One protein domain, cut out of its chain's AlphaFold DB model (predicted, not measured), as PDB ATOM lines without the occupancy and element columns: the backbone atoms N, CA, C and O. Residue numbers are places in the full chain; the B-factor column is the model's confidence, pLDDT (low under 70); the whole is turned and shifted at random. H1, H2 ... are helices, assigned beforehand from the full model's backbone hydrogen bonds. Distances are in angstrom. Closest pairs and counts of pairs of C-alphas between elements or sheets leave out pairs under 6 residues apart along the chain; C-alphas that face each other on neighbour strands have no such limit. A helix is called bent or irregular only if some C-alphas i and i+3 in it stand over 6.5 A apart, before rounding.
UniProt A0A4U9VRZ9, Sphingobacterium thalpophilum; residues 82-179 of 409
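This is residues 82 to 179 of the 409 residues of a protein of Sphingobacterium thalpophilum (UniProt A0A4U9VRZ9). What shape is it? H1 and H4 stand side by side, H5a packs aslant on both as a bundle, and residues 173 to 179 stick out. What is printed? 98 residues with H1 to H5 in chain order and no named strand: all helix, compact, radius of gyration of the C-alphas 14.4 A, spans 42 by 29 by 19 A.

What does H1, residues 82 to 94, touch? It touches H4, residues 112 to 134, closest at C-alphas Phe 85 and Ile 130, 6.4 A, at a shallow tilt of 11 degrees, opposite ways. Is H5, residues 150 to 178, straight? By its hydrogen bonds it was assigned as one helix, but it is bent: C-alphas 167 and 170 are 7.1 A apart, and H5a, residues 150 to 167, and H5b, residues 170 to 178, stand at a steep tilt of 59 degrees. H4 is irregular, with C-alphas 118 and 121 7.8 A apart. H5a touches H4, closest at C-alphas Ile 153 and Tyr 124, 6.0 A, at a steep tilt of 45 degrees, the same way. Where are H2, residues 99 to 103, and H3, residues 105 to 109? H2 touches H4 at residues 112 to 116 alone, closest at C-alphas Lys 102 and Gly 112, 5.5 A; H3 is close to H4 but not clearly touching, closest at C-alphas Ala 107 and Val 113, 5.9 A. Are the helix backbones within hydrogen-bond range? Every O i to N i+4 pair is in H1, H2, H5a and H5b, 17 of 19 in H4, and 0 of 1 in H3, where O i to N i+3 has 0 of 2.

Where does H1 begin? C-alpha 82 is at (157.543, 162.191, 221.807), and H1 is 18.7 A long. Where does H5b end? C-alpha 178 is at (173.518, 175.714, 220.743); H4 measures 29.4 A and H5a 25.7 A.

Is there a cut or a long link? The printed part has no cut, and the link H4 to H5 is long, 15 residues. Where is confidence low? Residues 93 to 117 and 140 to 147 are under 70.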
ATOM      1  N   ILE A  82     158.310 161.076 222.389       89.94
ATOM      2  CA  ILE A  82     157.543 162.191 221.807       89.94
ATOM      3  C   ILE A  82     158.238 162.707 220.541       89.94
ATOM      4  O   ILE A  82     157.614 162.805 219.485       89.94
ATOM      5  N   LEU A  83     159.550 162.950 220.609       88.38
ATOM      6  CA  LEU A  83     160.343 163.407 219.468       88.38
ATOM      7  C   LEU A  83     160.366 162.374 218.333       88.38
ATOM      8  O   LEU A  83     160.242 162.731 217.162       88.38
ATOM      9  N   LYS A  84     160.467 161.082 218.658       89.56
ATOM     10  CA  LYS A  84     160.381 160.000 217.665       89.56
ATOM     11  C   LYS A  84     159.040 160.003 216.924       89.56
ATOM     12  O   LYS A  84     159.007 159.840 215.698       89.56
ATOM     13  N   PHE A  85     157.932 160.184 217.639       90.75
ATOM     14  CA  PHE A  85     156.610 160.270 217.016       90.75
ATOM     15  C   PHE A  85     156.420 161.572 216.240       90.75
ATOM     16  O   PHE A  85     155.830 161.528 215.161       90.75
ATOM     17  N   HIS A  86     157.014 162.678 216.687       90.06
ATOM     18  CA  HIS A  86     157.051 163.921 215.920       90.06
ATOM     19  C   HIS A  86     157.789 163.747 214.589       90.06
ATOM     20  O   HIS A  86     157.284 164.140 213.543       90.06
ATOM     21  N   GLN A  87     158.938 163.066 214.567       85.31
ATOM     22  CA  GLN A  87     159.616 162.769 213.302       85.31
ATOM     23  C   GLN A  87     158.789 161.873 212.379       85.31
ATOM     24  O   GLN A  87     158.777 162.070 211.163       85.31
ATOM     25  N   THR A  88     158.063 160.911 212.950       85.62
ATOM     26  CA  THR A  88     157.129 160.064 212.192       85.62
ATOM     27  C   THR A  88     155.993 160.900 211.597       85.62
ATOM     28  O   THR A  88     155.623 160.709 210.437       85.62
ATOM     29  N   PHE A  89     155.473 161.856 212.365       86.50
ATOM     30  CA  PHE A  89     154.470 162.819 211.929       86.50
ATOM     31  C   PHE A  89     154.990 163.704 210.788       86.50
ATOM     32  O   PHE A  89     154.372 163.737 209.727       86.50
ATOM     33  N   LEU A  90     156.175 164.311 210.933       81.38
ATOM     34  CA  LEU A  90     156.822 165.109 209.885       81.38
ATOM     35  C   LEU A  90     157.087 164.298 208.608       81.38
ATOM     36  O   LEU A  90     156.896 164.803 207.503       81.38
ATOM     37  N   ALA A  91     157.491 163.030 208.733       78.25
ATOM     38  CA  ALA A  91     157.695 162.152 207.583       78.25
ATOM     39  C   ALA A  91     156.393 161.915 206.799       78.25
ATOM     40  O   ALA A  91     156.414 161.897 205.570       78.25
ATOM     41  N   CYS A  92     155.245 161.799 207.479       74.50
ATOM     42  CA  CYS A  92     153.947 161.683 206.806       74.50
ATOM     43  C   CYS A  92     153.634 162.911 205.935       74.50
ATOM     44  O   CYS A  92     152.965 162.773 204.913       74.50
ATOM     45  N   LEU A  93     154.139 164.087 206.320       66.38
ATOM     46  CA  LEU A  93     153.941 165.345 205.600       66.38
ATOM     47  C   LEU A  93     154.895 165.498 204.407       66.38
ATOM     48  O   LEU A  93     154.518 166.102 203.408       66.38
ATOM     49  N   SER A  94     156.104 164.926 204.472       57.41
ATOM     50  CA  SER A  94     157.066 164.976 203.360       57.41
ATOM     51  C   SER A  94     156.716 164.045 202.191       57.41
ATOM     52  O   SER A  94     157.132 164.317 201.074       57.41
ATOM     53  N   TYR A  95     155.931 162.980 202.413       49.41
ATOM     54  CA  TYR A  95     155.535 162.026 201.357       49.41
ATOM     55  C   TYR A  95     154.497 162.564 200.359       49.41
ATOM     56  O   TYR A  95     154.230 161.922 199.345       49.41
ATOM     57  N   SER A  96     153.914 163.738 200.597       49.88
ATOM     58  CA  SER A  96     153.279 164.477 199.509       49.88
ATOM     59  C   SER A  96     153.363 165.965 199.791       49.88
ATOM     60  O   SER A  96     152.724 166.467 200.717       49.88
ATOM     61  N   GLU A  97     154.160 166.634 198.966       48.28
ATOM     62  CA  GLU A  97     154.827 167.933 199.151       48.28
ATOM     63  C   GLU A  97     153.930 169.156 199.399       48.28
ATOM     64  O   GLU A  97     154.410 170.285 199.470       48.28
ATOM     65  N   ASP A  98     152.634 168.933 199.592       48.25
ATOM     66  CA  ASP A  98     151.619 169.962 199.712       48.25
ATOM     67  C   ASP A  98     150.543 169.658 200.771       48.25
ATOM     68  O   ASP A  98     149.555 170.383 200.845       48.25
ATOM     69  N   ILE A  99     150.655 168.607 201.596       50.47
ATOM     70  CA  ILE A  99     149.595 168.272 202.579       50.47
ATOM     71  C   ILE A  99     149.309 169.438 203.517       50.47
ATOM     72  O   ILE A  99     148.150 169.727 203.781       50.47
ATOM     73  N   TYR A 100     150.346 170.112 204.013       48.66
ATOM     74  CA  TYR A 100     150.178 171.177 204.998       48.66
ATOM     75  C   TYR A 100     149.351 172.362 204.443       48.66
ATOM     76  O   TYR A 100     148.331 172.706 205.048       48.66
ATOM     77  N   PRO A 101     149.656 172.907 203.244       50.47
ATOM     78  CA  PRO A 101     148.758 173.835 202.553       50.47
ATOM     79  C   PRO A 101     147.403 173.233 202.141       50.47
ATOM     80  O   PRO A 101     146.405 173.944 202.181       50.47
ATOM     81  N   LYS A 102     147.349 171.950 201.744       50.72
ATOM     82  CA  LYS A 102     146.149 171.272 201.199       50.72
ATOM     83  C   LYS A 102     145.183 170.728 202.262       50.72
ATOM     84  O   LYS A 102     144.059 170.360 201.936       50.72
ATOM     85  N   ILE A 103     145.598 170.662 203.522       53.72
ATOM     86  CA  ILE A 103     144.733 170.425 204.683       53.72
ATOM     87  C   ILE A 103     144.199 171.765 205.217       53.72
ATOM     88  O   ILE A 103     143.079 171.823 205.723       53.72
ATOM     89  N   ASN A 104     144.953 172.862 205.072       49.44
ATOM     90  CA  ASN A 104     144.498 174.212 205.408       49.44
ATOM     91  C   ASN A 104     143.660 174.848 204.274       49.44
ATOM     92  O   ASN A 104     143.718 174.437 203.122       49.44
ATOM     93  N   ARG A 105     142.837 175.856 204.611       49.00
ATOM     94  CA  ARG A 105     141.772 176.478 203.776       49.00
ATOM     95  C   ARG A 105     142.123 176.811 202.306       49.00
ATOM     96  O   ARG A 105     141.211 176.978 201.507       49.00
ATOM     97  N   LEU A 106     143.401 176.899 201.926       45.00
ATOM     98  CA  LEU A 106     143.842 177.152 200.543       45.00
ATOM     99  C   LEU A 106     143.504 176.004 199.572       45.00
ATOM    100  O   LEU A 106     143.504 176.199 198.357       45.00
ATOM    101  N   ALA A 107     143.180 174.822 200.097       47.75
ATOM    102  CA  ALA A 107     142.866 173.634 199.315       47.75
ATOM    103  C   ALA A 107     141.606 173.751 198.451       47.75
ATOM    104  O   ALA A 107     141.553 173.120 197.402       47.75
ATOM    105  N   GLU A 108     140.616 174.562 198.831       49.31
ATOM    106  CA  GLU A 108     139.315 174.613 198.143       49.31
ATOM    107  C   GLU A 108     139.397 175.129 196.691       49.31
ATOM    108  O   GLU A 108     138.409 175.063 195.964       49.31
ATOM    109  N   LYS A 109     140.564 175.619 196.235       50.91
ATOM    110  CA  LYS A 109     140.648 176.467 195.040       50.91
ATOM    111  C   LYS A 109     141.286 175.946 193.748       50.91
ATOM    112  O   LYS A 109     141.197 176.739 192.820       50.91
ATOM    113  N   LYS A 110     141.824 174.711 193.601       48.50
ATOM    114  CA  LYS A 110     141.791 173.968 192.292       48.50
ATOM    115  C   LYS A 110     142.575 172.651 192.126       48.50
ATOM    116  O   LYS A 110     142.114 171.850 191.328       48.50
ATOM    117  N   GLU A 111     143.681 172.350 192.817       49.81
ATOM    118  CA  GLU A 111     144.493 171.151 192.441       49.81
ATOM    119  C   GLU A 111     144.863 170.196 193.589       49.81
ATOM    120  O   GLU A 111     145.139 169.015 193.379       49.81
ATOM    121  N   GLY A 112     144.814 170.654 194.840       51.47
ATOM    122  CA  GLY A 112     145.249 169.849 195.982       51.47
ATOM    123  C   GLY A 112     144.238 168.882 196.583       51.47
ATOM    124  O   GLY A 112     144.622 167.888 197.205       51.47
ATOM    125  N   VAL A 113     142.952 169.149 196.367       54.16
ATOM    126  CA  VAL A 113     141.846 168.361 196.924       54.16
ATOM    127  C   VAL A 113     141.910 166.910 196.447       54.16
ATOM    128  O   VAL A 113     141.728 165.997 197.245       54.16
ATOM    129  N   SER A 114     142.236 166.680 195.170       57.34
ATOM    130  CA  SER A 114     142.241 165.342 194.561       57.34
ATOM    131  C   SER A 114     143.243 164.395 195.233       57.34
ATOM    132  O   SER A 114     142.887 163.277 195.604       57.34
ATOM    133  N   THR A 115     144.478 164.840 195.477       60.31
ATOM    134  CA  THR A 115     145.522 163.999 196.089       60.31
ATOM    135  C   THR A 115     145.258 163.732 197.570       60.31
ATOM    136  O   THR A 115     145.386 162.594 198.021       60.31
ATOM    137  N   VAL A 116     144.833 164.748 198.331       60.16
ATOM    138  CA  VAL A 116     144.487 164.564 199.751       60.16
ATOM    139  C   VAL A 116     143.275 163.647 199.892       60.16
ATOM    140  O   VAL A 116     143.294 162.744 200.724       60.16
ATOM    141  N   LEU A 117     142.256 163.794 199.039       64.94
ATOM    142  CA  LEU A 117     141.120 162.874 199.004       64.94
ATOM    143  C   LEU A 117     141.544 161.442 198.672       64.94
ATOM    144  O   LEU A 117     141.013 160.523 199.297       64.94
ATOM    145  N   LYS A 118     142.483 161.238 197.740       71.38
ATOM    146  CA  LYS A 118     143.028 159.907 197.415       71.38
ATOM    147  C   LYS A 118     143.759 159.283 198.609       71.38
ATOM    148  O   LYS A 118     143.558 158.108 198.899       71.38
ATOM    149  N   ASN A 119     144.523 160.079 199.360       74.62
ATOM    150  CA  ASN A 119     145.371 159.599 200.460       74.62
ATOM    151  C   ASN A 119     144.750 159.740 201.861       74.62
ATOM    152  O   ASN A 119     145.385 159.398 202.859       74.62
ATOM    153  N   ARG A 120     143.496 160.192 201.978       77.50
ATOM    154  CA  ARG A 120     142.839 160.480 203.267       77.50
ATOM    155  C   ARG A 120     142.892 159.313 204.263       77.50
ATOM    156  O   ARG A 120     143.156 159.511 205.445       77.50
ATOM    157  N   LYS A 121     142.726 158.078 203.776       81.88
ATOM    158  CA  LYS A 121     142.803 156.858 204.599       81.88
ATOM    159  C   LYS A 121     144.219 156.604 205.119       81.88
ATOM    160  O   LYS A 121     144.377 156.188 206.262       81.88
ATOM    161  N   PHE A 122     145.241 156.884 204.308       83.88
ATOM    162  CA  PHE A 122     146.639 156.772 204.718       83.88
ATOM    163  C   PHE A 122     146.955 157.741 205.863       83.88
ATOM    164  O   PHE A 122     147.451 157.296 206.898       83.88
ATOM    165  N   TYR A 123     146.611 159.028 205.723       81.69
ATOM    166  CA  TYR A 123     146.866 160.020 206.777       81.69
ATOM    167  C   TYR A 123     146.112 159.700 208.056       81.69
ATOM    168  O   TYR A 123     146.718 159.680 209.120       81.69
ATOM    169  N   TYR A 124     144.821 159.383 207.950       84.38
ATOM    170  CA  TYR A 124     144.013 159.008 209.105       84.38
ATOM    171  C   TYR A 124     144.627 157.834 209.869       84.38
ATOM    172  O   TYR A 124     144.853 157.938 211.070       84.38
ATOM    173  N   ASN A 125     144.984 156.750 209.172       85.88
ATOM    174  CA  ASN A 125     145.597 155.585 209.809       85.88
ATOM    175  C   ASN A 125     146.943 155.926 210.464       85.88
ATOM    176  O   ASN A 125     147.249 155.416 211.541       85.88
ATOM    177  N   ARG A 126     147.751 156.787 209.835       87.88
ATOM    178  CA  ARG A 126     149.044 157.224 210.381       87.88
ATOM    179  C   ARG A 126     148.887 158.120 211.604       87.88
ATOM    180  O   ARG A 126     149.567 157.885 212.598       87.88
ATOM    181  N   PHE A 127     147.991 159.101 211.560       88.31
ATOM    182  CA  PHE A 127     147.706 159.974 212.698       88.31
ATOM    183  C   PHE A 127     147.082 159.190 213.847       88.31
ATOM    184  O   PHE A 127     147.539 159.320 214.976       88.31
ATOM    185  N   LEU A 128     146.133 158.295 213.564       87.62
ATOM    186  CA  LEU A 128     145.538 157.418 214.571       87.62
ATOM    187  C   LEU A 128     146.591 156.509 215.215       87.62
ATOM    188  O   LEU A 128     146.596 156.339 216.429       87.62
ATOM    189  N   TYR A 129     147.521 155.961 214.426       89.88
ATOM    190  CA  TYR A 129     148.650 155.201 214.960       89.88
ATOM    191  C   TYR A 129     149.503 156.040 215.922       89.88
ATOM    192  O   TYR A 129     149.842 155.554 216.998       89.88
ATOM    193  N   ILE A 130     149.832 157.281 215.553       90.31
ATOM    194  CA  ILE A 130     150.619 158.190 216.397       90.31
ATOM    195  C   ILE A 130     149.865 158.496 217.696       90.31
ATOM    196  O   ILE A 130     150.423 158.296 218.769       90.31
ATOM    197  N   ILE A 131     148.594 158.895 217.606       89.38
ATOM    198  CA  ILE A 131     147.739 159.218 218.759       89.38
ATOM    199  C   ILE A 131     147.646 158.026 219.717       89.38
ATOM    200  O   ILE A 131     147.964 158.152 220.898       89.38
ATOM    201  N   ASN A 132     147.336 156.835 219.195       88.38
ATOM    202  CA  ASN A 132     147.242 155.614 220.000       88.38
ATOM    203  C   ASN A 132     148.565 155.246 220.685       88.38
ATOM    204  O   ASN A 132     148.557 154.584 221.721       88.38
ATOM    205  N   LYS A 133     149.708 155.611 220.093       90.69
ATOM    206  CA  LYS A 133     151.030 155.349 220.670       90.69
ATOM    207  C   LYS A 133     151.482 156.406 221.668       90.69
ATOM    208  O   LYS A 133     152.256 156.058 222.554       90.69
ATOM    209  N   LEU A 134     151.024 157.647 221.525       90.00
ATOM    210  CA  LEU A 134     151.263 158.706 222.501       90.00
ATOM    211  C   LEU A 134     150.446 158.490 223.781       90.00
ATOM    212  O   LEU A 134     150.917 158.875 224.841       90.00
ATOM    213  N   GLN A 135     149.283 157.827 223.686       84.38
ATOM    214  CA  GLN A 135     148.394 157.536 224.824       84.38
ATOM    215  C   GLN A 135     147.996 158.793 225.623       84.38
ATOM    216  O   GLN A 135     147.729 158.712 226.818       84.38
ATOM    217  N   ASP A 136     147.955 159.952 224.959       82.12
ATOM    218  CA  ASP A 136     147.579 161.221 225.574       82.12
ATOM    219  C   ASP A 136     146.076 161.466 225.404       82.12
ATOM    220  O   ASP A 136     145.560 161.479 224.283       82.12
ATOM    221  N   THR A 137     145.372 161.661 226.517       79.44
ATOM    222  CA  THR A 137     143.916 161.834 226.530       79.44
ATOM    223  C   THR A 137     143.468 163.160 225.915       79.44
ATOM    224  O   THR A 137     142.352 163.244 225.410       79.44
ATOM    225  N   SER A 138     144.330 164.184 225.861       78.94
ATOM    226  CA  SER A 138     144.038 165.444 225.154       78.94
ATOM    227  C   SER A 138     143.967 165.268 223.635       78.94
ATOM    228  O   SER A 138     143.366 166.083 222.931       78.94
ATOM    229  N   LEU A 139     144.553 164.179 223.125       80.69
ATOM    230  CA  LEU A 139     144.492 163.783 221.726       80.69
ATOM    231  C   LEU A 139     143.331 162.826 221.437       80.69
ATOM    232  O   LEU A 139     143.228 162.372 220.299       80.69
ATOM    233  N   GLU A 140     142.472 162.497 222.409       68.69
ATOM    234  CA  GLU A 140     141.285 161.682 222.153       68.69
ATOM    235  C   GLU A 140     140.351 162.403 221.190       68.69
ATOM    236  O   GLU A 140     139.932 163.541 221.403       68.69
ATOM    237  N   ILE A 141     140.016 161.723 220.097       64.62
ATOM    238  CA  ILE A 141     139.175 162.308 219.071       64.62
ATOM    239  C   ILE A 141     137.817 161.623 219.103       64.62
ATOM    240  O   ILE A 141     137.698 160.453 218.743       64.62
ATOM    241  N   GLY A 142     136.777 162.380 219.456       57.66
ATOM    242  CA  GLY A 142     135.369 161.983 219.337       57.66
ATOM    243  C   GLY A 142     134.881 161.902 217.884       57.66
ATOM    244  O   GLY A 142     133.788 162.367 217.574       57.66
ATOM    245  N   ILE A 143     135.702 161.387 216.964       59.59
ATOM    246  CA  ILE A 143     135.305 161.164 215.572       59.59
ATOM    247  C   ILE A 143     134.491 159.871 215.506       59.59
ATOM    248  O   ILE A 143     134.992 158.788 215.815       59.59
ATOM    249  N   GLU A 144     133.258 159.972 215.013       57.94
ATOM    250  CA  GLU A 144     132.509 158.815 214.527       57.94
ATOM    251  C   GLU A 144     133.342 158.093 213.455       57.94
ATOM    252  O   GLU A 144     133.641 158.660 212.397       57.94
ATOM    253  N   LYS A 145     133.713 156.832 213.726       54.19
ATOM    254  CA  LYS A 145     134.535 155.973 212.846       54.19
ATOM    255  C   LYS A 145     134.027 155.907 211.397       54.19
ATOM    256  O   LYS A 145     134.815 155.616 210.498       54.19
ATOM    257  N   ASP A 146     132.754 156.225 211.171       55.16
ATOM    258  CA  ASP A 146     132.056 156.021 209.904       55.16
ATOM    259  C   ASP A 146     132.116 157.223 208.941       55.16
ATOM    260  O   ASP A 146     131.730 157.096 207.777       55.16
ATOM    261  N   LYS A 147     132.666 158.382 209.348       63.22
ATOM    262  CA  LYS A 147     132.827 159.553 208.459       63.22
ATOM    263  C   LYS A 147     134.286 160.000 208.348       63.22
ATOM    264  O   LYS A 147     134.745 160.923 209.017       63.22
ATOM    265  N   LEU A 148     135.026 159.388 207.424       74.56
ATOM    266  CA  LEU A 148     136.396 159.775 207.061       74.56
ATOM    267  C   LEU A 148     136.421 161.051 206.189       74.56
ATOM    268  O   LEU A 148     136.657 160.989 204.978       74.56
ATOM    269  N   THR A 149     136.144 162.209 206.794       77.88
ATOM    270  CA  THR A 149     136.130 163.517 206.113       77.88
ATOM    271  C   THR A 149     137.505 164.201 206.136       77.88
ATOM    272  O   THR A 149     138.346 163.917 206.989       77.88
ATOM    273  N   ILE A 150     137.738 165.149 205.217       75.12
ATOM    274  CA  ILE A 150     138.939 166.012 205.255       75.12
ATOM    275  C   ILE A 150     138.974 166.833 206.551       75.12
ATOM    276  O   ILE A 150     140.039 166.985 207.145       75.12
ATOM    277  N   GLY A 151     137.817 167.334 207.004       77.50
ATOM    278  CA  GLY A 151     137.709 168.108 208.242       77.50
ATOM    279  C   GLY A 151     138.216 167.330 209.456       77.50
ATOM    280  O   GLY A 151     138.982 167.866 210.249       77.50
ATOM    281  N   ASN A 152     137.892 166.039 209.528       79.06
ATOM    282  CA  ASN A 152     138.370 165.160 210.589       79.06
ATOM    283  C   ASN A 152     139.896 165.023 210.560       79.06
ATOM    284  O   ASN A 152     140.544 165.273 211.568       79.06
ATOM    285  N   ILE A 153     140.491 164.732 209.400       80.69
ATOM    286  CA  ILE A 153     141.955 164.617 209.260       80.69
ATOM    287  C   ILE A 153     142.659 165.932 209.614       80.69
ATOM    288  O   ILE A 153     143.714 165.909 210.245       80.69
ATOM    289  N   ARG A 154     142.066 167.074 209.251       80.00
ATOM    290  CA  ARG A 154     142.574 168.399 209.618       80.00
ATOM    291  C   ARG A 154     142.594 168.614 211.127       80.00
ATOM    292  O   ARG A 154     143.575 169.140 211.641       80.00
ATOM    293  N   LEU A 155     141.535 168.215 211.827       82.56
ATOM    294  CA  LEU A 155     141.484 168.299 213.286       82.56
ATOM    295  C   LEU A 155     142.560 167.415 213.926       82.56
ATOM    296  O   LEU A 155     143.315 167.907 214.757       82.56
ATOM    297  N   MET A 156     142.709 166.160 213.475       85.56
ATOM    298  CA  MET A 156     143.787 165.272 213.948       85.56
ATOM    299  C   MET A 156     145.166 165.901 213.744       85.56
ATOM    300  O   MET A 156     146.010 165.857 214.634       85.56
ATOM    301  N   TYR A 157     145.379 166.480 212.562       86.44
ATOM    302  CA  TYR A 157     146.620 167.149 212.206       86.44
ATOM    303  C   TYR A 157     146.916 168.319 213.151       86.44
ATOM    304  O   TYR A 157     148.000 168.364 213.719       86.44
ATOM    305  N   ASN A 158     145.957 169.230 213.349       85.25
ATOM    306  CA  ASN A 158     146.134 170.396 214.215       85.25
ATOM    307  C   ASN A 158     146.381 169.987 215.674       85.25
ATOM    308  O   ASN A 158     147.264 170.546 216.313       85.25
ATOM    309  N   ASN A 159     145.649 168.990 216.182       88.12
ATOM    310  CA  ASN A 159     145.835 168.501 217.549       88.12
ATOM    311  C   ASN A 159     147.235 167.905 217.738       88.12
ATOM    312  O   ASN A 159     147.914 168.236 218.703       88.12
ATOM    313  N   LEU A 160     147.697 167.077 216.792       89.50
ATOM    314  CA  LEU A 160     149.056 166.533 216.815       89.50
ATOM    315  C   LEU A 160     150.119 167.626 216.684       89.50
ATOM    316  O   LEU A 160     151.107 167.590 217.409       89.50
ATOM    317  N   GLN A 161     149.924 168.586 215.778       88.94
ATOM    318  CA  GLN A 161     150.840 169.707 215.582       88.94
ATOM    319  C   GLN A 161     150.997 170.507 216.879       88.94
ATOM    320  O   GLN A 161     152.120 170.655 217.349       88.94
ATOM    321  N   ASN A 162     149.887 170.937 217.486       88.88
ATOM    322  CA  ASN A 162     149.894 171.685 218.745       88.88
ATOM    323  C   ASN A 162     150.533 170.863 219.872       88.88
ATOM    324  O   ASN A 162     151.417 171.352 220.562       88.88
ATOM    325  N   PHE A 163     150.164 169.585 220.000       92.38
ATOM    326  CA  PHE A 163     150.755 168.692 220.995       92.38
ATOM    327  C   PHE A 163     152.278 168.599 220.854       92.38
ATOM    328  O   PHE A 163     153.003 168.693 221.846       92.38
ATOM    329  N   PHE A 164     152.790 168.410 219.634       91.75
ATOM    330  CA  PHE A 164     154.232 168.343 219.412       91.75
ATOM    331  C   PHE A 164     154.916 169.687 219.633       91.75
ATOM    332  O   PHE A 164     156.015 169.699 220.184       91.75
ATOM    333  N   GLU A 165     154.295 170.796 219.235       89.06
ATOM    334  CA  GLU A 165     154.797 172.136 219.531       89.06
ATOM    335  C   GLU A 165     154.928 172.330 221.044       89.06
ATOM    336  O   GLU A 165     156.035 172.565 221.520       89.06
ATOM    337  N   ASP A 166     153.871 172.102 221.817       90.44
ATOM    338  CA  ASP A 166     153.880 172.296 223.270       90.44
ATOM    339  C   ASP A 166     154.923 171.416 223.974       90.44
ATOM    340  O   ASP A 166     155.671 171.882 224.837       90.44
ATOM    341  N   ASN A 167     155.034 170.147 223.569       90.50
ATOM    342  CA  ASN A 167     155.913 169.186 224.236       90.50
ATOM    343  C   ASN A 167     157.379 169.255 223.782       90.50
ATOM    344  O   ASN A 167     158.269 168.854 224.534       90.50
ATOM    345  N   LEU A 168     157.666 169.721 222.561       91.50
ATOM    346  CA  LEU A 168     159.028 169.710 222.005       91.50
ATOM    347  C   LEU A 168     159.648 171.094 221.851       91.50
ATOM    348  O   LEU A 168     160.861 171.169 221.649       91.50
ATOM    349  N   ASN A 169     158.880 172.180 221.975       91.19
ATOM    350  CA  ASN A 169     159.406 173.540 221.843       91.19
ATOM    351  C   ASN A 169     160.584 173.786 222.800       91.19
ATOM    352  O   ASN A 169     161.609 174.323 222.390       91.19
ATOM    353  N   GLY A 170     160.505 173.297 224.044       93.31
ATOM    354  CA  GLY A 170     161.616 173.370 224.996       93.31
ATOM    355  C   GLY A 170     162.906 172.729 224.467       93.31
ATOM    356  O   GLY A 170     163.957 173.370 224.472       93.31
ATOM    357  N   LEU A 171     162.828 171.493 223.967       92.62
ATOM    358  CA  LEU A 171     163.980 170.771 223.418       92.62
ATOM    359  C   LEU A 171     164.518 171.446 222.151       92.62
ATOM    360  O   LEU A 171     165.720 171.683 222.040       92.62
ATOM    361  N   TYR A 172     163.644 171.800 221.207       91.56
ATOM    362  CA  TYR A 172     164.055 172.482 219.979       91.56
ATOM    363  C   TYR A 172     164.726 173.825 220.268       91.56
ATOM    364  O   TYR A 172     165.749 174.125 219.654       91.56
ATOM    365  N   ASN A 173     164.221 174.597 221.234       94.75
ATOM    366  CA  ASN A 173     164.838 175.854 221.652       94.75
ATOM    367  C   ASN A 173     166.213 175.638 222.283       94.75
ATOM    368  O   ASN A 173     167.128 176.401 221.988       94.75
ATOM    369  N   ARG A 174     166.391 174.582 223.089       96.81
ATOM    370  CA  ARG A 174     167.703 174.213 223.647       96.81
ATOM    371  C   ARG A 174     168.697 173.785 222.567       96.81
ATOM    372  O   ARG A 174     169.843 174.209 222.595       96.81
ATOM    373  N   ILE A 175     168.281 172.989 221.579       95.81
ATOM    374  CA  ILE A 175     169.179 172.630 220.466       95.81
ATOM    375  C   ILE A 175     169.509 173.874 219.632       95.81
ATOM    376  O   ILE A 175     170.668 174.098 219.288       95.81
ATOM    377  N   LYS A 176     168.512 174.712 219.331       95.38
ATOM    378  CA  LYS A 176     168.687 175.949 218.562       95.38
ATOM    379  C   LYS A 176     169.573 176.963 219.283       95.38
ATOM    380  O   LYS A 176     170.304 177.687 218.617       95.38
ATOM    381  N   SER A 177     169.534 177.020 220.615       97.31
ATOM    382  CA  SER A 177     170.406 177.915 221.380       97.31
ATOM    383  C   SER A 177     171.875 177.501 221.313       97.31
ATOM    384  O   SER A 177     172.727 178.365 221.491       97.31
ATOM    385  N   VAL A 178     172.167 176.226 221.022       98.19
ATOM    386  CA  VAL A 178     173.518 175.714 220.743       98.19
ATOM    387  C   VAL A 178     173.887 175.907 219.272       98.19
ATOM    388  O   VAL A 178     174.902 176.520 218.950       98.19
ATOM    389  N   PHE A 179     173.051 175.417 218.360       98.00
ATOM    390  CA  PHE A 179     173.270 175.478 216.916       98.00
ATOM    391  C   PHE A 179     172.423 176.609 216.321       98.00
ATOM    392  O   PHE A 179     171.387 176.394 215.678       98.00
TER     393      PHE A 179